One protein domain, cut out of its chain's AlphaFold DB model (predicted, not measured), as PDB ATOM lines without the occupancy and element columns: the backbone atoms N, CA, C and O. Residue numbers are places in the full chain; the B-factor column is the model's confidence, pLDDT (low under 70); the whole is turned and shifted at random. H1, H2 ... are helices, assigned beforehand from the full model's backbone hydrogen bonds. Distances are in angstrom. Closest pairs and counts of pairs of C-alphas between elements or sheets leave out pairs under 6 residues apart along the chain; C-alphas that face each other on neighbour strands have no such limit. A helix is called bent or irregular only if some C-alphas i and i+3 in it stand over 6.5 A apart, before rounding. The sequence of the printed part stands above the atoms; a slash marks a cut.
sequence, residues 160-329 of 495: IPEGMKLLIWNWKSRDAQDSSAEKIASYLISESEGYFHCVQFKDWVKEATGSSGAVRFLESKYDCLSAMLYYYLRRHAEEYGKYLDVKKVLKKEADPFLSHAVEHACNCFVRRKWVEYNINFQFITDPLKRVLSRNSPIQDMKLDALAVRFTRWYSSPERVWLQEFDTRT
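This is residues 160 to 329 of the 495 residues of an uncharacterized protein of Aspergillus calidoustus (UniProt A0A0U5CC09). Two groups of helices sit end to end in an elongated body: H1, H3, H4 and H5 pack together in the larger group, and in the smaller group the short H2 crosses H6 and meets H7. In the larger group H5 packs on the long H3, H4 folds back against H5, and one part of H1 packs on H4. The printed part has 170 residues with seven named helices, H1 to H7 in chain order, no named strand, and the class is all helix. It is compact, with a radius of gyration of the C-alphas of 17.4 A, and its spans of 59 by 30 by 29 A make it only just elongated.

Begin at H3, residues 213 to 235, the longest helix. It touches H5, residues 256 to 271, closest at the C-alphas of Tyr 230 and Ala 265, 4.7 A, the same way at 35.4 degrees, only just a steep tilt. H4, residues 237 to 253, and H5 form a helical hairpin, with the C-alphas of Leu 250 and Ser 259 closest at 5.3 A and a shallow tilt of 26 degrees. H3, H4 and H5 are an up and down bundle, each helix running against the one before. With its residues 181 to 189 alone, H1, residues 181 to 198, touches H4, closest at the C-alphas of Ala 181 and Val 246, 4.7 A, at a steep tilt of 56 degrees. Now look at H2, residues 201 to 209: it touches H6, residues 282 to 292, about perpendicular at 81 degrees, closest at the C-alphas of Ala 208 and Thr 285, 4.5 A. H2 and H7, residues 299 to 314, only just touch, with 3 pairs of C-alphas within 8 A, Phe 201 and Ala 307 closest at 5.6 A. H1 and H7 are apart. Every O i to N i+4 pair is within hydrogen-bond range in H1, H2, H5 and H7; in H3 it is 18 of 19, in H4 10 of 13 and in H6 6 of 7.

Find C-alpha 213 at (171.385, 237.807, 217.040); from there H3 runs 32.9 A. H1 starts at C-alpha 181, (174.685, 226.382, 247.191), and is 26.1 A long; H4 is 24.9 A and irregular, with C-alphas 238 and 241 7.0 A apart. H5 and H7 are 22.0 A each, and H7, with a kink of 25 degrees near residue 308, ends at (180.355, 221.631, 224.438). H6 is 14.4 A and H2 12.9 A.

The C-alphas of Glu 238 and Pro 297, the two farthest apart, are 59.5 A from each other. The printed part has no cut, and no link between helices is long. Residues 160 to 180 and 315 to 329 hold no named element. The mean pLDDT of the printed part is 88.9; look for values under 70 at residues 160 to 167, 174 and 317 to 320.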
ATOM      1  N   ILE A 160     165.717 236.921 216.063       59.81
ATOM      2  CA  ILE A 160     165.795 236.003 217.195       59.81
ATOM      3  C   ILE A 160     164.841 234.846 216.878       59.81
ATOM      4  O   ILE A 160     163.655 235.114 216.639       59.81
ATOM      5  N   PRO A 161     165.302 233.581 216.902       61.19
ATOM      6  CA  PRO A 161     164.431 232.424 216.749       61.19
ATOM      7  C   PRO A 161     163.222 232.529 217.683       61.19
ATOM      8  O   PRO A 161     163.364 232.819 218.868       61.19
ATOM      9  N   GLU A 162     162.018 232.309 217.167       59.03
ATOM     10  CA  GLU A 162     160.776 232.559 217.910       59.03
ATOM     11  C   GLU A 162     160.686 231.736 219.210       59.03
ATOM     12  O   GLU A 162     160.248 232.247 220.239       59.03
ATOM     13  N   GLY A 163     161.252 230.522 219.209       58.38
ATOM     14  CA  GLY A 163     161.392 229.676 220.399       58.38
ATOM     15  C   GLY A 163     162.354 230.210 221.470       58.38
ATOM     16  O   GLY A 163     162.237 229.831 222.631       58.38
ATOM     17  N   MET A 164     163.271 231.121 221.126       62.50
ATOM     18  CA  MET A 164     164.160 231.768 222.097       62.50
ATOM     19  C   MET A 164     163.480 232.930 222.824       62.50
ATOM     20  O   MET A 164     163.791 233.191 223.982       62.50
ATOM     21  N   LYS A 165     162.509 233.614 222.204       59.72
ATOM     22  CA  LYS A 165     161.886 234.831 222.766       59.72
ATOM     23  C   LYS A 165     161.163 234.603 224.105       59.72
ATOM     24  O   LYS A 165     160.958 235.559 224.845       59.72
ATOM     25  N   LEU A 166     160.822 233.354 224.434       60.06
ATOM     26  CA  LEU A 166     160.118 232.962 225.664       60.06
ATOM     27  C   LEU A 166     161.030 232.386 226.760       60.06
ATOM     28  O   LEU A 166     160.555 232.084 227.852       60.06
ATOM     29  N   LEU A 167     162.328 232.229 226.496       62.50
ATOM     30  CA  LEU A 167     163.268 231.662 227.460       62.50
ATOM     31  C   LEU A 167     163.593 232.697 228.544       62.50
ATOM     32  O   LEU A 167     164.372 233.621 228.326       62.50
ATOM     33  N   ILE A 168     162.970 232.568 229.710       75.38
ATOM     34  CA  ILE A 168     163.256 233.361 230.913       75.38
ATOM     35  C   ILE A 168     163.957 232.436 231.908       75.38
ATOM     36  O   ILE A 168     163.660 231.241 231.918       75.38
ATOM     37  N   TRP A 169     164.872 232.972 232.727       82.31
ATOM     38  CA  TRP A 169     165.394 232.235 233.882       82.31
ATOM     39  C   TRP A 169     164.213 231.822 234.756       82.31
ATOM     40  O   TRP A 169     163.544 232.669 235.355       82.31
ATOM     41  N   ASN A 170     163.925 230.525 234.793       82.19
ATOM     42  CA  ASN A 170     162.891 229.967 235.656       82.19
ATOM     43  C   ASN A 170     163.338 230.030 237.116       82.19
ATOM     44  O   ASN A 170     162.509 230.094 238.028       82.19
ATOM     45  N   TRP A 171     164.652 230.074 237.330       79.81
ATOM     46  CA  TRP A 171     165.263 230.275 238.623       79.81
ATOM     47  C   TRP A 171     164.902 231.643 239.198       79.81
ATOM     48  O   TRP A 171     165.150 232.691 238.596       79.81
ATOM     49  N   LYS A 172     164.383 231.643 240.427       80.50
ATOM     50  CA  LYS A 172     164.105 232.861 241.187       80.50
ATOM     51  C   LYS A 172     164.891 232.846 242.486       80.50
ATOM     52  O   LYS A 172     164.719 231.962 243.319       80.50
ATOM     53  N   SER A 173     165.686 233.892 242.711       76.56
ATOM     54  CA  SER A 173     166.517 234.034 243.916       76.56
ATOM     55  C   SER A 173     165.705 233.990 245.218       76.56
ATOM     56  O   SER A 173     166.212 233.549 246.244       76.56
ATOM     57  N   ARG A 174     164.435 234.417 245.171       69.75
ATOM     58  CA  ARG A 174     163.505 234.403 246.310       69.75
ATOM     59  C   ARG A 174     163.077 232.988 246.710       69.75
ATOM     60  O   ARG A 174     162.958 232.713 247.896       69.75
ATOM     61  N   ASP A 175     162.912 232.097 245.739       75.56
ATOM     62  CA  ASP A 175     162.468 230.717 245.973       75.56
ATOM     63  C   ASP A 175     163.638 229.826 246.443       75.56
ATOM     64  O   ASP A 175     163.453 228.699 246.896       75.56
ATOM     65  N   ALA A 176     164.862 230.353 246.358       72.81
ATOM     66  CA  ALA A 176     166.107 229.678 246.694       72.81
ATOM     67  C   ALA A 176     166.673 230.069 248.072       72.81
ATOM     68  O   ALA A 176     167.832 229.762 248.360       72.81
ATOM     69  N   GLN A 177     165.897 230.751 248.924       71.88
ATOM     70  CA  GLN A 177     166.379 231.213 250.230       71.88
ATOM     71  C   GLN A 177     166.860 230.037 251.100       71.88
ATOM     72  O   GLN A 177     168.011 230.035 251.533       71.88
ATOM     73  N   ASP A 178     166.061 228.972 251.184       78.44
ATOM     74  CA  ASP A 178     166.373 227.759 251.960       78.44
ATOM     75  C   ASP A 178     167.170 226.699 251.173       78.44
ATOM     76  O   ASP A 178     167.381 225.579 251.639       78.44
ATOM     77  N   SER A 179     167.588 227.004 249.941       85.50
ATOM     78  CA  SER A 179     168.336 226.056 249.108       85.50
ATOM     79  C   SER A 179     169.834 226.118 249.397       85.50
ATOM     80  O   SER A 179     170.392 227.198 249.583       85.50
ATOM     81  N   SER A 180     170.507 224.963 249.373       90.88
ATOM     82  CA  SER A 180     171.971 224.911 249.458       90.88
ATOM     83  C   SER A 180     172.630 225.489 248.201       90.88
ATOM     84  O   SER A 180     172.011 225.569 247.133       90.88
ATOM     85  N   ALA A 181     173.908 225.858 248.310       91.88
ATOM     86  CA  ALA A 181     174.685 226.382 247.191       91.88
ATOM     87  C   ALA A 181     174.760 225.389 246.015       91.88
ATOM     88  O   ALA A 181     174.637 225.787 244.860       91.88
ATOM     89  N   GLU A 182     174.885 224.094 246.304       92.88
ATOM     90  CA  GLU A 182     174.936 223.020 245.308       92.88
ATOM     91  C   GLU A 182     173.614 222.903 244.550       92.88
ATOM     92  O   GLU A 182     173.605 222.776 243.327       92.88
ATOM     93  N   LYS A 183     172.482 222.995 245.259       92.25
ATOM     94  CA  LYS A 183     171.156 222.923 244.635       92.25
ATOM     95  C   LYS A 183     170.900 224.123 243.724       92.25
ATOM     96  O   LYS A 183     170.364 223.956 242.632       92.25
ATOM     97  N   ILE A 184     171.313 225.318 244.154       92.62
ATOM     98  CA  ILE A 184     171.239 226.536 243.336       92.62
ATOM     99  C   ILE A 184     172.119 226.390 242.093       92.62
ATOM    100  O   ILE A 184     171.646 226.626 240.984       92.62
ATOM    101  N   ALA A 185     173.374 225.964 242.267       93.62
ATOM    102  CA  ALA A 185     174.307 225.778 241.163       93.62
ATOM    103  C   ALA A 185     173.786 224.757 240.146       93.62
ATOM    104  O   ALA A 185     173.766 225.049 238.956       93.62
ATOM    105  N   SER A 186     173.295 223.603 240.606       91.62
ATOM    106  CA  SER A 186     172.743 222.556 239.739       91.62
ATOM    107  C   SER A 186     171.572 223.056 238.889       91.62
ATOM    108  O   SER A 186     171.512 222.769 237.694       91.62
ATOM    109  N   TYR A 187     170.671 223.846 239.478       91.81
ATOM    110  CA  TYR A 187     169.537 224.412 238.753       91.81
ATOM    111  C   TYR A 187     169.987 225.428 237.693       91.81
ATOM    112  O   TYR A 187     169.566 225.351 236.541       91.81
ATOM    113  N   LEU A 188     170.898 226.335 238.063       93.81
ATOM    114  CA  LEU A 188     171.459 227.318 237.136       93.81
ATOM    115  C   LEU A 188     172.223 226.656 235.982       93.81
ATOM    116  O   LEU A 188     172.076 227.090 234.842       93.81
ATOM    117  N   ILE A 189     173.003 225.605 236.261       92.31
ATOM    118  CA  ILE A 189     173.720 224.826 235.239       92.31
ATOM    119  C   ILE A 189     172.726 224.233 234.243       92.31
ATOM    120  O   ILE A 189     172.891 224.421 233.042       92.31
ATOM    121  N   SER A 190     171.665 223.582 234.729       90.12
ATOM    122  CA  SER A 190     170.671 222.953 233.855       90.12
ATOM    123  C   SER A 190     169.973 223.958 232.932       90.12
ATOM    124  O   SER A 190     169.753 223.652 231.761       90.12
ATOM    125  N   GLU A 191     169.628 225.151 233.426       91.94
ATOM    126  CA  GLU A 191     169.036 226.201 232.584       91.94
ATOM    127  C   GLU A 191     170.048 226.795 231.598       91.94
ATOM    128  O   GLU A 191     169.729 226.986 230.422       91.94
ATOM    129  N   SER A 192     171.279 227.041 232.056       91.81
ATOM    130  CA  SER A 192     172.366 227.579 231.235       91.81
ATOM    131  C   SER A 192     172.715 226.661 230.065       91.81
ATOM    132  O   SER A 192     172.823 227.117 228.926       91.81
ATOM    133  N   GLU A 193     172.805 225.352 230.320       89.12
ATOM    134  CA  GLU A 193     172.980 224.345 229.277       89.12
ATOM    135  C   GLU A 193     171.852 224.453 228.245       89.12
ATOM    136  O   GLU A 193     172.128 224.487 227.047       89.12
ATOM    137  N   GLY A 194     170.597 224.598 228.685       87.38
ATOM    138  CA  GLY A 194     169.454 224.812 227.797       87.38
ATOM    139  C   GLY A 194     169.635 226.013 226.864       87.38
ATOM    140  O   GLY A 194     169.441 225.879 225.655       87.38
ATOM    141  N   TYR A 195     170.062 227.163 227.392       88.81
ATOM    142  CA  TYR A 195     170.293 228.365 226.583       88.81
ATOM    143  C   TYR A 195     171.452 228.210 225.607       88.81
ATOM    144  O   TYR A 195     171.325 228.605 224.446       88.81
ATOM    145  N   PHE A 196     172.556 227.606 226.046       88.50
ATOM    146  CA  PHE A 196     173.705 227.380 225.180       88.50
ATOM    147  C   PHE A 196     173.340 226.472 223.996       88.50
ATOM    148  O   PHE A 196     173.677 226.783 222.855       88.50
ATOM    149  N   HIS A 197     172.568 225.405 224.236       86.25
ATOM    150  CA  HIS A 197     172.102 224.487 223.187       86.25
ATOM    151  C   HIS A 197     171.161 225.140 222.166       86.25
ATOM    152  O   HIS A 197     170.998 224.613 221.064       86.25
ATOM    153  N   CYS A 198     170.522 226.265 222.502       86.81
ATOM    154  CA  CYS A 198     169.703 226.987 221.537       86.81
ATOM    155  C   CYS A 198     170.557 227.690 220.468       86.81
ATOM    156  O   CYS A 198     170.075 227.878 219.351       86.81
ATOM    157  N   VAL A 199     171.805 228.064 220.773       91.12
ATOM    158  CA  VAL A 199     172.700 228.741 219.823       91.12
ATOM    159  C   VAL A 199     173.369 227.709 218.919       91.12
ATOM    160  O   VAL A 199     174.175 226.892 219.362       91.12
ATOM    161  N   GLN A 200     173.045 227.740 217.627       92.62
ATOM    162  CA  GLN A 200     173.561 226.761 216.673       92.62
ATOM    163  C   GLN A 200     175.005 227.094 216.279       92.62
ATOM    164  O   GLN A 200     175.432 228.244 216.322       92.62
ATOM    165  N   PHE A 201     175.761 226.102 215.800       95.38
ATOM    166  CA  PHE A 201     177.134 226.325 215.325       95.38
ATOM    167  C   PHE A 201     177.230 227.435 214.261       95.38
ATOM    168  O   PHE A 201     178.114 228.285 214.323       95.38
ATOM    169  N   LYS A 202     176.271 227.497 213.330       95.50
ATOM    170  CA  LYS A 202     176.206 228.553 212.304       95.50
ATOM    171  C   LYS A 202     176.097 229.967 212.894       95.50
ATOM    172  O   LYS A 202     176.583 230.921 212.293       95.50
ATOM    173  N   ASP A 203     175.487 230.105 214.071       96.12
ATOM    174  CA  ASP A 203     175.355 231.387 214.758       96.12
ATOM    175  C   ASP A 203     176.701 231.830 215.336       96.12
ATOM    176  O   ASP A 203     177.024 233.014 215.278       96.12
ATOM    177  N   TRP A 204     177.518 230.883 215.805       96.25
ATOM    178  CA  TRP A 204     178.902 231.133 216.215       96.25
ATOM    179  C   TRP A 204     179.805 231.494 215.031       96.25
ATOM    180  O   TRP A 204     180.648 232.380 215.151       96.25
ATOM    181  N   VAL A 205     179.601 230.874 213.866       96.62
ATOM    182  CA  VAL A 205     180.292 231.245 212.613       96.62
ATOM    183  C   VAL A 205     179.917 232.669 212.175       96.62
ATOM    184  O   VAL A 205     180.783 233.455 211.781       96.62
ATOM    185  N   LYS A 206     178.634 233.036 212.286       95.88
ATOM    186  CA  LYS A 206     178.156 234.398 212.009       95.88
ATOM    187  C   LYS A 206     178.722 235.417 213.000       95.88
ATOM    188  O   LYS A 206     179.137 236.496 212.591       95.88
ATOM    189  N   GLU A 207     178.786 235.073 214.284       96.12
ATOM    190  CA  GLU A 207     179.421 235.918 215.301       96.12
ATOM    191  C   GLU A 207     180.921 236.096 215.034       96.12
ATOM    192  O   GLU A 207     181.457 237.188 215.168       96.12
ATOM    193  N   ALA A 208     181.613 235.049 214.580       95.56
ATOM    194  CA  ALA A 208     183.026 235.142 214.231       95.56
ATOM    195  C   ALA A 208     183.293 236.152 213.096       95.56
ATOM    196  O   ALA A 208     184.309 236.840 213.115       95.56
ATOM    197  N   THR A 209     182.389 236.277 212.125       92.38
ATOM    198  CA  THR A 209     182.553 237.181 210.966       92.38
ATOM    199  C   THR A 209     181.936 238.559 211.155       92.38
ATOM    200  O   THR A 209     182.222 239.471 210.381       92.38
ATOM    201  N   GLY A 210     181.106 238.735 212.177       91.88
ATOM    202  CA  GLY A 210     180.387 239.973 212.411       91.88
ATOM    203  C   GLY A 210     179.571 239.883 213.686       91.88
ATOM    204  O   GLY A 210     180.127 239.884 214.774       91.88
ATOM    205  N   SER A 211     178.247 239.854 213.554       89.56
ATOM    206  CA  SER A 211     177.363 239.747 214.707       89.56
ATOM    207  C   SER A 211     176.183 238.820 214.453       89.56
ATOM    208  O   SER A 211     175.526 238.868 213.407       89.56
ATOM    209  N   SER A 212     175.897 237.995 215.451       93.50
ATOM    210  CA  SER A 212     174.798 237.054 215.502       93.50
ATOM    211  C   SER A 212     173.770 237.459 216.554       93.50
ATOM    212  O   SER A 212     174.075 237.619 217.736       93.50
ATOM    213  N   GLY A 213     172.507 237.562 216.133       90.44
ATOM    214  CA  GLY A 213     171.385 237.807 217.040       90.44
ATOM    215  C   GLY A 213     171.232 236.733 218.110       90.44
ATOM    216  O   GLY A 213     170.927 237.059 219.250       90.44
ATOM    217  N   ALA A 214     171.483 235.468 217.764       91.25
ATOM    218  CA  ALA A 214     171.377 234.354 218.701       91.25
ATOM    219  C   ALA A 214     172.481 234.390 219.773       91.25
ATOM    220  O   ALA A 214     172.198 234.148 220.944       91.25
ATOM    221  N   VAL A 215     173.716 234.754 219.401       92.81
ATOM    222  CA  VAL A 215     174.817 234.899 220.372       92.81
ATOM    223  C   VAL A 215     174.599 236.122 221.262       92.81
ATOM    224  O   VAL A 215     174.704 236.008 222.479       92.81
ATOM    225  N   ARG A 216     174.180 237.262 220.695       91.06
ATOM    226  CA  ARG A 216     173.782 238.440 221.490       91.06
ATOM    227  C   ARG A 216     172.613 238.151 222.426       91.06
ATOM    228  O   ARG A 216     172.569 238.636 223.552       91.06
ATOM    229  N   PHE A 217     171.655 237.344 221.979       89.88
ATOM    230  CA  PHE A 217     170.560 236.897 222.827       89.88
ATOM    231  C   PHE A 217     171.079 236.054 223.999       89.88
ATOM    232  O   PHE A 217     170.693 236.309 225.139       89.88
ATOM    233  N   LEU A 218     171.986 235.106 223.750       91.81
ATOM    234  CA  LEU A 218     172.638 234.329 224.807       91.81
ATOM    235  C   LEU A 218     173.382 235.238 225.798       91.81
ATOM    236  O   LEU A 218     173.209 235.094 227.007       91.81
ATOM    237  N   GLU A 219     174.140 236.216 225.301       92.12
ATOM    238  CA  GLU A 219     174.818 237.214 226.131       92.12
ATOM    239  C   GLU A 219     173.837 237.960 227.044       92.12
ATOM    240  O   GLU A 219     174.037 238.015 228.260       92.12
ATOM    241  N   SER A 220     172.715 238.423 226.482       90.31
ATOM    242  CA  SER A 220     171.677 239.130 227.238       90.31
ATOM    243  C   SER A 220     171.084 238.288 228.375       90.31
ATOM    244  O   SER A 220     170.663 238.837 229.394       90.31
ATOM    245  N   LYS A 221     171.069 236.950 228.257       91.38
ATOM    246  CA  LYS A 221     170.586 236.066 229.332       91.38
ATOM    247  C   LYS A 221     171.520 236.051 230.521       91.38
ATOM    248  O   LYS A 221     171.043 236.154 231.653       91.38
ATOM    249  N   TYR A 222     172.818 235.949 230.287       93.88
ATOM    250  CA  TYR A 222     173.787 235.988 231.373       93.88
ATOM    251  C   TYR A 222     173.896 237.386 231.995       93.88
ATOM    252  O   TYR A 222     174.026 237.479 233.215       93.88
ATOM    253  N   ASP A 223     173.752 238.454 231.201       92.19
ATOM    254  CA  ASP A 223     173.651 239.824 231.726       92.19
ATOM    255  C   ASP A 223     172.431 239.982 232.647       92.19
ATOM    256  O   ASP A 223     172.565 240.365 233.811       92.19
ATOM    257  N   CYS A 224     171.249 239.551 232.187       91.38
ATOM    258  CA  CYS A 224     170.028 239.564 232.994       91.38
ATOM    259  C   CYS A 224     170.197 238.794 234.311       91.38
ATOM    260  O   CYS A 224     169.810 239.300 235.366       91.38
ATOM    261  N   LEU A 225     170.799 237.598 234.277       93.56
ATOM    262  CA  LEU A 225     171.087 236.825 235.489       93.56
ATOM    263  C   LEU A 225     172.003 237.601 236.436       93.56
ATOM    264  O   LEU A 225     171.729 237.686 237.636       93.56
ATOM    265  N   SER A 226     173.084 238.172 235.906       94.88
ATOM    266  CA  SER A 226     174.052 238.923 236.696       94.88
ATOM    267  C   SER A 226     173.404 240.143 237.365       94.88
ATOM    268  O   SER A 226     173.584 240.365 238.568       94.88
ATOM    269  N   ALA A 227     172.572 240.881 236.628       92.38
ATOM    270  CA  ALA A 227     171.826 242.025 237.140       92.38
ATOM    271  C   ALA A 227     170.821 241.603 238.220       92.38
ATOM    272  O   ALA A 227     170.802 242.180 239.313       92.38
ATOM    273  N   MET A 228     170.023 240.563 237.954       91.94
ATOM    274  CA  MET A 228     169.071 239.997 238.914       91.94
ATOM    275  C   MET A 228     169.758 239.628 240.232       91.94
ATOM    276  O   MET A 228     169.299 240.030 241.304       91.94
ATOM    277  N   LEU A 229     170.889 238.922 240.153       94.00
ATOM    278  CA  LEU A 229     171.678 238.515 241.312       94.00
ATOM    279  C   LEU A 229     172.253 239.707 242.074       94.00
ATOM    280  O   LEU A 229     172.145 239.757 243.298       94.00
ATOM    281  N   TYR A 230     172.824 240.690 241.379       95.00
ATOM    282  CA  TYR A 230     173.356 241.893 242.015       95.00
ATOM    283  C   TYR A 230     172.275 242.641 242.810       95.00
ATOM    284  O   TYR A 230     172.479 242.982 243.980       95.00
ATOM    285  N   TYR A 231     171.102 242.866 242.209       93.62
ATOM    286  CA  TYR A 231     169.996 243.555 242.878       93.62
ATOM    287  C   TYR A 231     169.371 242.737 244.010       93.62
ATOM    288  O   TYR A 231     168.850 243.327 244.961       93.62
ATOM    289  N   TYR A 232     169.404 241.409 243.918       93.31
ATOM    290  CA  TYR A 232     169.014 240.527 245.013       93.31
ATOM    291  C   TYR A 232     169.989 240.657 246.187       93.31
ATOM    292  O   TYR A 232     169.569 241.031 247.279       93.31
ATOM    293  N   LEU A 233     171.292 240.477 245.952       94.62
ATOM    294  CA  LEU A 233     172.331 240.571 246.985       94.62
ATOM    295  C   LEU A 233     172.370 241.950 247.648       94.62
ATOM    296  O   LEU A 233     172.562 242.060 248.853       94.62
ATOM    297  N   ARG A 234     172.117 243.023 246.889       94.56
ATOM    298  CA  ARG A 234     172.014 244.379 247.444       94.56
ATOM    299  C   ARG A 234     170.879 244.523 248.468       94.56
ATOM    300  O   ARG A 234     171.002 245.344 249.374       94.56
ATOM    301  N   ARG A 235     169.778 243.780 248.308       92.44
ATOM    302  CA  ARG A 235     168.636 243.771 249.243       92.44
ATOM    303  C   ARG A 235     168.785 242.727 250.355       92.44
ATOM    304  O   ARG A 235     168.213 242.926 251.417       92.44
ATOM    305  N   HIS A 236     169.551 241.671 250.094       92.44
ATOM    306  CA  HIS A 236     169.745 240.503 250.952       92.44
ATOM    307  C   HIS A 236     171.244 240.254 251.156       92.44
ATOM    308  O   HIS A 236     171.824 239.311 250.616       92.44
ATOM    309  N   ALA A 237     171.905 241.159 251.878       93.06
ATOM    310  CA  ALA A 237     173.358 241.125 252.052       93.06
ATOM    311  C   ALA A 237     173.831 239.879 252.826       93.06
ATOM    312  O   ALA A 237     174.946 239.404 252.615       93.06
ATOM    313  N   GLU A 238     172.971 239.337 253.687       93.31
ATOM    314  CA  GLU A 238     173.163 238.096 254.437       93.31
ATOM    315  C   GLU A 238     173.375 236.872 253.530       93.31
ATOM    316  O   GLU A 238     174.108 235.952 253.887       93.31
ATOM    317  N   GLU A 239     172.821 236.897 252.317       92.88
ATOM    318  CA  GLU A 239     172.902 235.800 251.349       92.88
ATOM    319  C   GLU A 239     174.231 235.771 250.585       92.88
ATOM    320  O   GLU A 239     174.537 234.804 249.886       92.88
ATOM    321  N   TYR A 240     175.062 236.809 250.712       94.56
ATOM    322  CA  TYR A 240     176.310 236.926 249.960       94.56
ATOM    323  C   TYR A 240     177.251 235.729 250.157       94.56
ATOM    324  O   TYR A 240     177.819 235.227 249.186       94.56
ATOM    325  N   GLY A 241     177.369 235.224 251.392       94.81
ATOM    326  CA  GLY A 241     178.184 234.042 251.693       94.81
ATOM    327  C   GLY A 241     177.750 232.812 250.889       94.81
ATOM    328  O   GLY A 241     178.590 232.131 250.306       94.81
ATOM    329  N   LYS A 242     176.436 232.602 250.746       94.62
ATOM    330  CA  LYS A 242     175.867 231.498 249.964       94.62
ATOM    331  C   LYS A 242     176.251 231.588 248.489       94.62
ATOM    332  O   LYS A 242     176.648 230.590 247.895       94.62
ATOM    333  N   TYR A 243     176.195 232.778 247.890       94.81
ATOM    334  CA  TYR A 243     176.552 232.950 246.474       94.81
ATOM    335  C   TYR A 243     178.062 232.908 246.211       94.81
ATOM    336  O   TYR A 243     178.474 232.562 245.102       94.81
ATOM    337  N   LEU A 244     178.902 233.160 247.222       95.69
ATOM    338  CA  LEU A 244     180.326 232.830 247.139       95.69
ATOM    339  C   LEU A 244     180.556 231.321 247.045       95.69
ATOM    340  O   LEU A 244     181.450 230.891 246.315       95.69
ATOM    341  N   ASP A 245     179.754 230.519 247.741       95.38
ATOM    342  CA  ASP A 245     179.827 229.063 247.641       95.38
ATOM    343  C   ASP A 245     179.239 228.556 246.318       95.38
ATOM    344  O   ASP A 245     179.881 227.741 245.655       95.38
ATOM    345  N   VAL A 246     178.126 229.133 245.839       95.06
ATOM    346  CA  VAL A 246     177.595 228.867 244.485       95.06
ATOM    347  C   VAL A 246     178.677 229.122 243.433       95.06
ATOM    348  O   VAL A 246     178.960 228.254 242.612       95.06
ATOM    349  N   LYS A 247     179.361 230.271 243.496       94.94
ATOM    350  CA  LYS A 247     180.483 230.603 242.605       94.94
ATOM    351  C   LYS A 247     181.574 229.523 242.614       94.94
ATOM    352  O   LYS A 247     182.108 229.196 241.557       94.94
ATOM    353  N   LYS A 248     181.935 228.964 243.776       93.25
ATOM    354  CA  LYS A 248     182.957 227.900 243.865       93.25
ATOM    355  C   LYS A 248     182.507 226.611 243.177       93.25
ATOM    356  O   LYS A 248     183.335 225.976 242.526       93.25
ATOM    357  N   VAL A 249     181.232 226.242 243.316       92.50
ATOM    358  CA  VAL A 249     180.648 225.078 242.631       92.50
ATOM    359  C   VAL A 249     180.661 225.310 241.118       92.50
ATOM    360  O   VAL A 249     181.241 224.521 240.375       92.50
ATOM    361  N   LEU A 250     180.146 226.455 240.661       92.12
ATOM    362  CA  LEU A 250     180.072 226.793 239.234       92.12
ATOM    363  C   LEU A 250     181.447 226.871 238.556       92.12
ATOM    364  O   LEU A 250     181.574 226.502 237.398       92.12
ATOM    365  N   LYS A 251     182.514 227.291 239.247       88.69
ATOM    366  CA  LYS A 251     183.877 227.267 238.670       88.69
ATOM    367  C   LYS A 251     184.364 225.873 238.283       88.69
ATOM    368  O   LYS A 251     185.225 225.764 237.418       88.69
ATOM    369  N   LYS A 252     183.858 224.832 238.940       84.19
ATOM    370  CA  LYS A 252     184.184 223.438 238.624       84.19
ATOM    371  C   LYS A 252     183.180 222.833 237.657       84.19
ATOM    372  O   LYS A 252     183.529 221.926 236.908       84.19
ATOM    373  N   GLU A 253     181.934 223.301 237.730       83.62
ATOM    374  CA  GLU A 253     180.806 222.575 237.170       83.62
ATOM    375  C   GLU A 253     179.964 223.310 236.128       83.62
ATOM    376  O   GLU A 253     179.056 222.719 235.564       83.62
ATOM    377  N   ALA A 254     180.215 224.575 235.842       86.00
ATOM    378  CA  ALA A 254     179.411 225.312 234.879       86.00
ATOM    379  C   ALA A 254     180.158 225.561 233.574       86.00
ATOM    380  O   ALA A 254     181.384 225.448 233.495       86.00
ATOM    381  N   ASP A 255     179.400 225.963 232.561       86.88
ATOM    382  CA  ASP A 255     179.961 226.701 231.442       86.88
ATOM    383  C   ASP A 255     180.599 228.025 231.943       86.88
ATOM    384  O   ASP A 255     180.236 228.561 233.005       86.88
ATOM    385  N   PRO A 256     181.579 228.570 231.203       88.31
ATOM    386  CA  PRO A 256     182.334 229.739 231.640       88.31
ATOM    387  C   PRO A 256     181.464 230.998 231.732       88.31
ATOM    388  O   PRO A 256     181.784 231.901 232.507       88.31
ATOM    389  N   PHE A 257     180.356 231.058 230.994       91.25
ATOM    390  CA  PHE A 257     179.477 232.223 230.938       91.25
ATOM    391  C   PHE A 257     178.621 232.332 232.197       91.25
ATOM    392  O   PHE A 257     178.561 233.400 232.808       91.25
ATOM    393  N   LEU A 258     178.036 231.223 232.653       93.56
ATOM    394  CA  LEU A 258     177.296 231.165 233.909       93.56
ATOM    395  C   LEU A 258     178.203 231.477 235.103       93.56
ATOM    396  O   LEU A 258     177.853 232.285 235.969       93.56
ATOM    397  N   SER A 259     179.387 230.858 235.143       92.06
ATOM    398  CA  SER A 259     180.359 231.093 236.213       92.06
ATOM    399  C   SER A 259     180.760 232.572 236.288       92.06
ATOM    400  O   SER A 259     180.773 233.169 237.370       92.06
ATOM    401  N   HIS A 260     181.001 233.194 235.128       93.19
ATOM    402  CA  HIS A 260     181.333 234.609 235.037       93.19
ATOM    403  C   HIS A 260     180.155 235.515 235.432       93.19
ATOM    404  O   HIS A 260     180.368 236.467 236.179       93.19
ATOM    405  N   ALA A 261     178.917 235.210 235.037       95.50
ATOM    406  CA  ALA A 261     177.740 236.010 235.391       95.50
ATOM    407  C   ALA A 261     177.551 236.128 236.913       95.50
ATOM    408  O   ALA A 261     177.326 237.226 237.441       95.50
ATOM    409  N   VAL A 262     177.702 235.010 237.634       95.69
ATOM    410  CA  VAL A 262     177.614 234.969 239.103       95.69
ATOM    411  C   VAL A 262     178.806 235.677 239.749       95.69
ATOM    412  O   VAL A 262     178.635 236.445 240.701       95.69
ATOM    413  N   GLU A 263     180.019 235.464 239.230       95.50
ATOM    414  CA  GLU A 263     181.217 236.160 239.705       95.50
ATOM    415  C   GLU A 263     181.105 237.681 239.528       95.50
ATOM    416  O   GLU A 263     181.407 238.430 240.459       95.50
ATOM    417  N   HIS A 264     180.608 238.135 238.380       96.19
ATOM    418  CA  HIS A 264     180.372 239.540 238.082       96.19
ATOM    419  C   HIS A 264     179.371 240.172 239.059       96.19
ATOM    420  O   HIS A 264     179.666 241.220 239.643       96.19
ATOM    421  N   ALA A 265     178.243 239.507 239.326       96.19
ATOM    422  CA  ALA A 265     177.238 239.983 240.275       96.19
ATOM    423  C   ALA A 265     177.817 240.144 241.691       96.19
ATOM    424  O   ALA A 265     177.633 241.179 242.341       96.19
ATOM    425  N   CYS A 266     178.582 239.146 242.150       96.25
ATOM    426  CA  CYS A 266     179.265 239.181 243.444       96.25
ATOM    427  C   CYS A 266     180.286 240.326 243.523       96.25
ATOM    428  O   CYS A 266     180.371 241.016 244.540       96.25
ATOM    429  N   ASN A 267     181.050 240.555 242.451       96.12
ATOM    430  CA  ASN A 267     182.035 241.633 242.383       96.12
ATOM    431  C   ASN A 267     181.366 243.017 242.402       96.12
ATOM    432  O   ASN A 267     181.822 243.910 243.121       96.12
ATOM    433  N   CYS A 268     180.264 243.196 241.666       95.94
ATOM    434  CA  CYS A 268     179.471 244.428 241.683       95.94
ATOM    435  C   CYS A 268     178.882 244.706 243.070       95.94
ATOM    436  O   CYS A 268     178.908 245.850 243.530       95.94
ATOM    437  N   PHE A 269     178.408 243.668 243.771       96.19
ATOM    438  CA  PHE A 269     177.904 243.787 245.141       96.19
ATOM    439  C   PHE A 269     178.980 244.323 246.095       96.19
ATOM    440  O   PHE A 269     178.747 245.322 246.779       96.19
ATOM    441  N   VAL A 270     180.187 243.742 246.072       95.69
ATOM    442  CA  VAL A 270     181.324 244.206 246.893       95.69
ATOM    443  C   VAL A 270     181.690 245.655 246.572       95.69
ATOM    444  O   VAL A 270     181.923 246.457 247.474       95.69
ATOM    445  N   ARG A 271     181.699 246.015 245.284       94.94
ATOM    446  CA  ARG A 271     182.003 247.376 244.811       94.94
ATOM    447  C   ARG A 271     180.865 248.373 245.037       94.94
ATOM    448  O   ARG A 271     181.077 249.568 244.843       94.94
ATOM    449  N   ARG A 272     179.671 247.905 245.423       93.62
ATOM    450  CA  ARG A 272     178.433 248.695 245.582       93.62
ATOM    451  C   ARG A 272     178.058 249.509 244.339       93.62
ATOM    452  O   ARG A 272     177.395 250.541 244.441       93.62
ATOM    453  N   LYS A 273     178.499 249.057 243.169       94.00
ATOM    454  CA  LYS A 273     178.303 249.736 241.893       94.00
ATOM    455  C   LYS A 273     178.109 248.688 240.812       94.00
ATOM    456  O   LYS A 273     178.934 247.789 240.676       94.00
ATOM    457  N   TRP A 274     177.032 248.848 240.047       92.38
ATOM    458  CA  TRP A 274     176.816 248.076 238.833       92.38
ATOM    459  C   TRP A 274     177.779 248.551 237.745       92.38
ATOM    460  O   TRP A 274     177.959 249.757 237.547       92.38
ATOM    461  N   VAL A 275     178.404 247.594 237.073       91.50
ATOM    462  CA  VAL A 275     179.190 247.795 235.858       91.50
ATOM    463  C   VAL A 275     178.546 246.934 234.780       91.50
ATOM    464  O   VAL A 275     177.918 245.928 235.098       91.50
ATOM    465  N   GLU A 276     178.643 247.368 233.531       87.62
ATOM    466  CA  GLU A 276     178.153 246.600 232.392       87.62
ATOM    467  C   GLU A 276     178.825 245.223 232.345       87.62
ATOM    468  O   GLU A 276     180.049 245.109 232.482       87.62
ATOM    469  N   TYR A 277     178.008 244.184 232.186       85.31
ATOM    470  CA  TYR A 277     178.482 242.821 232.035       85.31
ATOM    471  C   TYR A 277     178.944 242.598 230.595       85.31
ATOM    472  O   TYR A 277     178.245 242.961 229.655       85.31
ATOM    473  N   ASN A 278     180.116 241.990 230.419       84.81
ATOM    474  CA  ASN A 278     180.659 241.680 229.101       84.81
ATOM    475  C   ASN A 278     181.135 240.228 229.073       84.81
ATOM    476  O   ASN A 278     181.933 239.808 229.922       84.81
ATOM    477  N   ILE A 279     180.641 239.469 228.097       86.19
ATOM    478  CA  ILE A 279     181.043 238.081 227.903       86.19
ATOM    479  C   ILE A 279     182.140 237.987 226.855       86.19
ATOM    480  O   ILE A 279     182.002 238.446 225.725       86.19
ATOM    481  N   ASN A 280     183.212 237.274 227.202       87.94
ATOM    482  CA  ASN A 280     184.248 236.953 226.239       87.94
ATOM    483  C   ASN A 280     183.945 235.639 225.495       87.94
ATOM    484  O   ASN A 280     184.095 234.553 226.056       87.94
ATOM    485  N   PHE A 281     183.591 235.744 224.212       90.50
ATOM    486  CA  PHE A 281     183.411 234.605 223.300       90.50
ATOM    487  C   PHE A 281     184.643 234.289 222.430       90.50
ATOM    488  O   PHE A 281     184.575 233.409 221.572       90.50
ATOM    489  N   GLN A 282     185.768 234.991 222.606       92.25
ATOM    490  CA  GLN A 282     186.945 234.907 221.724       92.25
ATOM    491  C   GLN A 282     187.542 233.502 221.628       92.25
ATOM    492  O   GLN A 282     187.982 233.100 220.556       92.25
ATOM    493  N   PHE A 283     187.477 232.707 222.698       91.50
ATOM    494  CA  PHE A 283     187.953 231.320 222.684       91.50
ATOM    495  C   PHE A 283     187.167 230.405 221.723       91.50
ATOM    496  O   PHE A 283     187.660 229.340 221.358       91.50
ATOM    497  N   ILE A 284     185.970 230.824 221.288       93.81
ATOM    498  CA  ILE A 284     185.180 230.184 220.227       93.81
ATOM    499  C   ILE A 284     185.351 230.951 218.910       93.81
ATOM    500  O   ILE A 284     185.639 230.357 217.870       93.81
ATOM    501  N   THR A 285     185.172 232.274 218.932       95.31
ATOM    502  CA  THR A 285     185.062 233.075 217.704       95.31
ATOM    503  C   THR A 285     186.399 233.310 217.009       95.31
ATOM    504  O   THR A 285     186.438 233.309 215.780       95.31
ATOM    505  N   ASP A 286     187.509 233.459 217.735       95.88
ATOM    506  CA  ASP A 286     188.816 233.704 217.119       95.88
ATOM    507  C   ASP A 286     189.366 232.476 216.371       95.88
ATOM    508  O   ASP A 286     189.823 232.643 215.233       95.88
ATOM    509  N   PRO A 287     189.275 231.237 216.898       95.75
ATOM    510  CA  PRO A 287     189.549 230.041 216.104       95.75
ATOM    511  C   PRO A 287     188.715 229.967 214.821       95.75
ATOM    512  O   PRO A 287     189.261 229.708 213.746       95.75
ATOM    513  N   LEU A 288     187.415 230.272 214.894       96.62
ATOM    514  CA  LEU A 288     186.536 230.271 213.722       96.62
ATOM    515  C   LEU A 288     186.929 231.348 212.702       96.62
ATOM    516  O   LEU A 288     187.019 231.047 211.513       96.62
ATOM    517  N   LYS A 289     187.269 232.568 213.139       95.69
ATOM    518  CA  LYS A 289     187.810 233.625 212.259       95.69
ATOM    519  C   LYS A 289     189.034 233.147 211.485       95.69
ATOM    520  O   LYS A 289     189.143 233.400 210.283       95.69
ATOM    521  N   ARG A 290     189.951 232.432 212.152       95.12
ATOM    522  CA  ARG A 290     191.161 231.885 211.513       95.12
ATOM    523  C   ARG A 290     190.826 230.857 210.437       95.12
ATOM    524  O   ARG A 290     191.475 230.864 209.396       95.12
ATOM    525  N   VAL A 291     189.827 230.001 210.656       94.00
ATOM    526  CA  VAL A 291     189.339 229.062 209.628       94.00
ATOM    527  C   VAL A 291     188.724 229.820 208.455       94.00
ATOM    528  O   VAL A 291     189.033 229.528 207.300       94.00
ATOM    529  N   LEU A 292     187.893 230.820 208.746       93.88
ATOM    530  CA  LEU A 292     187.154 231.579 207.738       93.88
ATOM    531  C   LEU A 292     188.073 232.416 206.840       93.88
ATOM    532  O   LEU A 292     187.818 232.555 205.649       93.88
ATOM    533  N   SER A 293     189.201 232.877 207.382       93.19
ATOM    534  CA  SER A 293     190.193 233.678 206.654       93.19
ATOM    535  C   SER A 293     191.046 232.878 205.655       93.19
ATOM    536  O   SER A 293     191.772 233.473 204.862       93.19
ATOM    537  N   ARG A 294     191.021 231.537 205.694       86.12
ATOM    538  CA  ARG A 294     191.951 230.680 204.927       86.12
ATOM    539  C   ARG A 294     191.534 230.384 203.477       86.12
ATOM    540  O   ARG A 294     192.267 229.653 202.827       86.12
ATOM    541  N   ASN A 295     190.422 230.930 202.966       82.81
ATOM    542  CA  ASN A 295     189.940 230.770 201.575       82.81
ATOM    543  C   ASN A 295     190.190 229.364 200.987       82.81
ATOM    544  O   ASN A 295     190.936 229.191 200.024       82.81
ATOM    545  N   SER A 296     189.594 228.347 201.612       89.81
ATOM    546  CA  SER A 296     189.749 226.944 201.211       89.81
ATOM    547  C   SER A 296     188.655 226.524 200.221       89.81
ATOM    548  O   SER A 296     187.495 226.857 200.456       89.81
ATOM    549  N   PRO A 297     188.956 225.720 199.180       92.25
ATOM    550  CA  PRO A 297     187.933 225.193 198.270       92.25
ATOM    551  C   PRO A 297     186.939 224.235 198.952       92.25
ATOM    552  O   PRO A 297     185.896 223.937 198.384       92.25
ATOM    553  N   ILE A 298     187.257 223.754 200.159       94.31
ATOM    554  CA  ILE A 298     186.413 222.865 200.974       94.31
ATOM    555  C   ILE A 298     185.947 223.532 202.270       94.31
ATOM    556  O   ILE A 298     185.777 222.875 203.297       94.31
ATOM    557  N   GLN A 299     185.822 224.859 202.265       94.69
ATOM    558  CA  GLN A 299     185.486 225.627 203.460       94.69
ATOM    559  C   GLN A 299     184.151 225.204 204.081       94.69
ATOM    560  O   GLN A 299     184.108 224.994 205.291       94.69
ATOM    561  N   ASP A 300     183.111 224.998 203.274       94.62
ATOM    562  CA  ASP A 300     181.800 224.563 203.770       94.62
ATOM    563  C   ASP A 300     181.891 223.188 204.445       94.62
ATOM    564  O   ASP A 300     181.464 223.027 205.585       94.62
ATOM    565  N   MET A 301     182.592 222.234 203.822       96.12
ATOM    566  CA  MET A 301     182.837 220.914 204.412       96.12
ATOM    567  C   MET A 301     183.620 220.998 205.730       96.12
ATOM    568  O   MET A 301     183.355 220.243 206.665       96.12
ATOM    569  N   LYS A 302     184.580 221.926 205.840       96.75
ATOM    570  CA  LYS A 302     185.282 222.177 207.108       96.75
ATOM    571  C   LYS A 302     184.330 222.696 208.175       96.75
ATOM    572  O   LYS A 302     184.436 222.266 209.318       96.75
ATOM    573  N   LEU A 303     183.416 223.601 207.834       96.88
ATOM    574  CA  LEU A 303     182.428 224.110 208.783       96.88
ATOM    575  C   LEU A 303     181.451 223.012 209.223       96.88
ATOM    576  O   LEU A 303     181.163 222.926 210.414       96.88
ATOM    577  N   ASP A 304     181.027 222.126 208.322       95.94
ATOM    578  CA  ASP A 304     180.179 220.977 208.666       95.94
ATOM    579  C   ASP A 304     180.887 220.002 209.618       95.94
ATOM    580  O   ASP A 304     180.323 219.588 210.636       95.94
ATOM    581  N   ALA A 305     182.156 219.687 209.344       96.25
ATOM    582  CA  ALA A 305     182.997 218.887 210.234       96.25
ATOM    583  C   ALA A 305     183.157 219.553 211.614       96.25
ATOM    584  O   ALA A 305     182.978 218.916 212.656       96.25
ATOM    585  N   LEU A 306     183.433 220.859 211.641       97.19
ATOM    586  CA  LEU A 306     183.570 221.613 212.886       97.19
ATOM    587  C   LEU A 306     182.255 221.724 213.658       97.19
ATOM    588  O   LEU A 306     182.301 221.756 214.883       97.19
ATOM    589  N   ALA A 307     181.097 221.713 212.998       95.94
ATOM    590  CA  ALA A 307     179.806 221.683 213.677       95.94
ATOM    591  C   ALA A 307     179.644 220.407 214.520       95.94
ATOM    592  O   ALA A 307     179.213 220.473 215.672       95.94
ATOM    593  N   VAL A 308     180.047 219.250 213.978       94.00
ATOM    594  CA  VAL A 308     180.058 217.969 214.706       94.00
ATOM    595  C   VAL A 308     180.988 218.042 215.912       94.00
ATOM    596  O   VAL A 308     180.586 217.705 217.031       94.00
ATOM    597  N   ARG A 309     182.216 218.528 215.696       94.31
ATOM    598  CA  ARG A 309     183.211 218.690 216.759       94.31
ATOM    599  C   ARG A 309     182.734 219.641 217.847       94.31
ATOM    600  O   ARG A 309     182.899 219.342 219.024       94.31
ATOM    601  N   PHE A 310     182.118 220.756 217.462       93.19
ATOM    602  CA  PHE A 310     181.579 221.748 218.380       93.19
ATOM    603  C   PHE A 310     180.527 221.121 219.292       93.19
ATOM    604  O   PHE A 310     180.656 221.230 220.508       93.19
ATOM    605  N   THR A 311     179.571 220.369 218.731       90.12
ATOM    606  CA  THR A 311     178.585 219.606 219.516       90.12
ATOM    607  C   THR A 311     179.227 218.664 220.520       90.12
ATOM    608  O   THR A 311     178.856 218.676 221.691       90.12
ATOM    609  N   ARG A 312     180.229 217.887 220.103       88.88
ATOM    610  CA  ARG A 312     180.942 216.984 221.015       88.88
ATOM    611  C   ARG A 312     181.682 217.750 222.116       88.88
ATOM    612  O   ARG A 312     181.651 217.342 223.271       88.88
ATOM    613  N   TRP A 313     182.332 218.855 221.757       87.25
ATOM    614  CA  TRP A 313     183.141 219.668 222.658       87.25
ATOM    615  C   TRP A 313     182.303 220.322 223.759       87.25
ATOM    616  O   TRP A 313     182.639 220.168 224.933       87.25
ATOM    617  N   TYR A 314     181.183 220.971 223.421       82.50
ATOM    618  CA  TYR A 314     180.355 221.631 224.438       82.50
ATOM    619  C   TYR A 314     179.473 220.661 225.235       82.50
ATOM    620  O   TYR A 314     179.102 220.969 226.365       82.50
ATOM    621  N   SER A 315     179.124 219.494 224.680       82.06
ATOM    622  CA  SER A 315     178.399 218.440 225.408       82.06
ATOM    623  C   SER A 315     179.321 217.521 226.222       82.06
ATOM    624  O   SER A 315     178.834 216.580 226.850       82.06
ATOM    625  N   SER A 316     180.641 217.748 226.205       79.25
ATOM    626  CA  SER A 316     181.592 216.868 226.883       79.25
ATOM    627  C   SER A 316     181.469 216.965 228.411       79.25
ATOM    628  O   SER A 316     181.584 218.062 228.971       79.25
ATOM    629  N   PRO A 317     181.327 215.827 229.120       66.38
ATOM    630  CA  PRO A 317     181.303 215.802 230.582       66.38
ATOM    631  C   PRO A 317     182.655 216.192 231.198       66.38
ATOM    632  O   PRO A 317     182.705 216.595 232.358       66.38
ATOM    633  N   GLU A 318     183.744 216.118 230.426       65.88
ATOM    634  CA  GLU A 318     185.101 216.481 230.854       65.88
ATOM    635  C   GLU A 318     185.337 218.005 230.867       65.88
ATOM    636  O   GLU A 318     186.401 218.457 231.280       65.88
ATOM    637  N   ARG A 319     184.327 218.800 230.464       62.75
ATOM    638  CA  ARG A 319     184.263 220.271 230.577       62.75
ATOM    639  C   ARG A 319     185.543 220.974 230.110       62.75
ATOM    640  O   ARG A 319     186.249 221.631 230.871       62.75
ATOM    641  N   VAL A 320     185.783 220.905 228.802       63.16
ATOM    642  CA  VAL A 320     186.970 221.436 228.094       63.16
ATOM    643  C   VAL A 320     186.911 222.965 227.869       63.16
ATOM    644  O   VAL A 320     187.654 223.525 227.068       63.16
ATOM    645  N   TRP A 321     186.053 223.682 228.597       70.31
ATOM    646  CA  TRP A 321     185.760 225.109 228.388       70.31
ATOM    647  C   TRP A 321     186.934 226.069 228.638       70.31
ATOM    648  O   TRP A 321     186.849 227.243 228.292       70.31
ATOM    649  N   LEU A 322     188.018 225.592 229.257       70.81
ATOM    650  CA  LEU A 322     189.229 226.382 229.506       70.81
ATOM    651  C   LEU A 322     190.171 226.447 228.297       70.81
ATOM    652  O   LEU A 322     191.170 227.162 228.345       70.81
ATOM    653  N   GLN A 323     189.892 225.682 227.243       83.94
ATOM    654  CA  GLN A 323     190.711 225.631 226.038       83.94
ATOM    655  C   GLN A 323     190.000 226.335 224.883       83.94
ATOM    656  O   GLN A 323     188.769 226.367 224.820       83.94
ATOM    657  N   GLU A 324     190.780 226.895 223.958       90.56
ATOM    658  CA  GLU A 324     190.234 227.370 222.688       90.56
ATOM    659  C   GLU A 324     189.559 226.222 221.931       90.56
ATOM    660  O   GLU A 324     189.998 225.069 221.998       90.56
ATOM    661  N   PHE A 325     188.509 226.546 221.178       93.19
ATOM    662  CA  PHE A 325     187.860 225.580 220.306       93.19
ATOM    663  C   PHE A 325     188.854 225.062 219.249       93.19
ATOM    664  O   PHE A 325     189.392 225.833 218.450       93.19
ATOM    665  N   ASP A 326     189.104 223.749 219.244       93.25
ATOM    666  CA  ASP A 326     190.051 223.119 218.325       93.25
ATOM    667  C   ASP A 326     189.477 223.031 216.908       93.25
ATOM    668  O   ASP A 326     188.626 222.192 216.611       93.25
ATOM    669  N   THR A 327     190.000 223.869 216.014       95.62
ATOM    670  CA  THR A 327     189.578 223.943 214.614       95.62
ATOM    671  C   THR A 327     190.457 223.156 213.638       95.62
ATOM    672  O   THR A 327     190.424 223.418 212.429       95.62
ATOM    673  N   ARG A 328     191.312 222.245 214.119       95.12
ATOM    674  CA  ARG A 328     192.139 221.410 213.235       95.12
ATOM    675  C   ARG A 328     191.263 220.483 212.395       95.12
ATOM    676  O   ARG A 328     190.351 219.845 212.905       95.12
ATOM    677  N   THR A 329     191.563 220.421 211.099       95.69
ATOM    678  CA  THR A 329     190.825 219.638 210.089       95.69
ATOM    679  C   THR A 329     191.784 218.809 209.227       95.69
ATOM    680  O   THR A 329     191.504 218.528 208.066       95.69
TER     681      THR A 329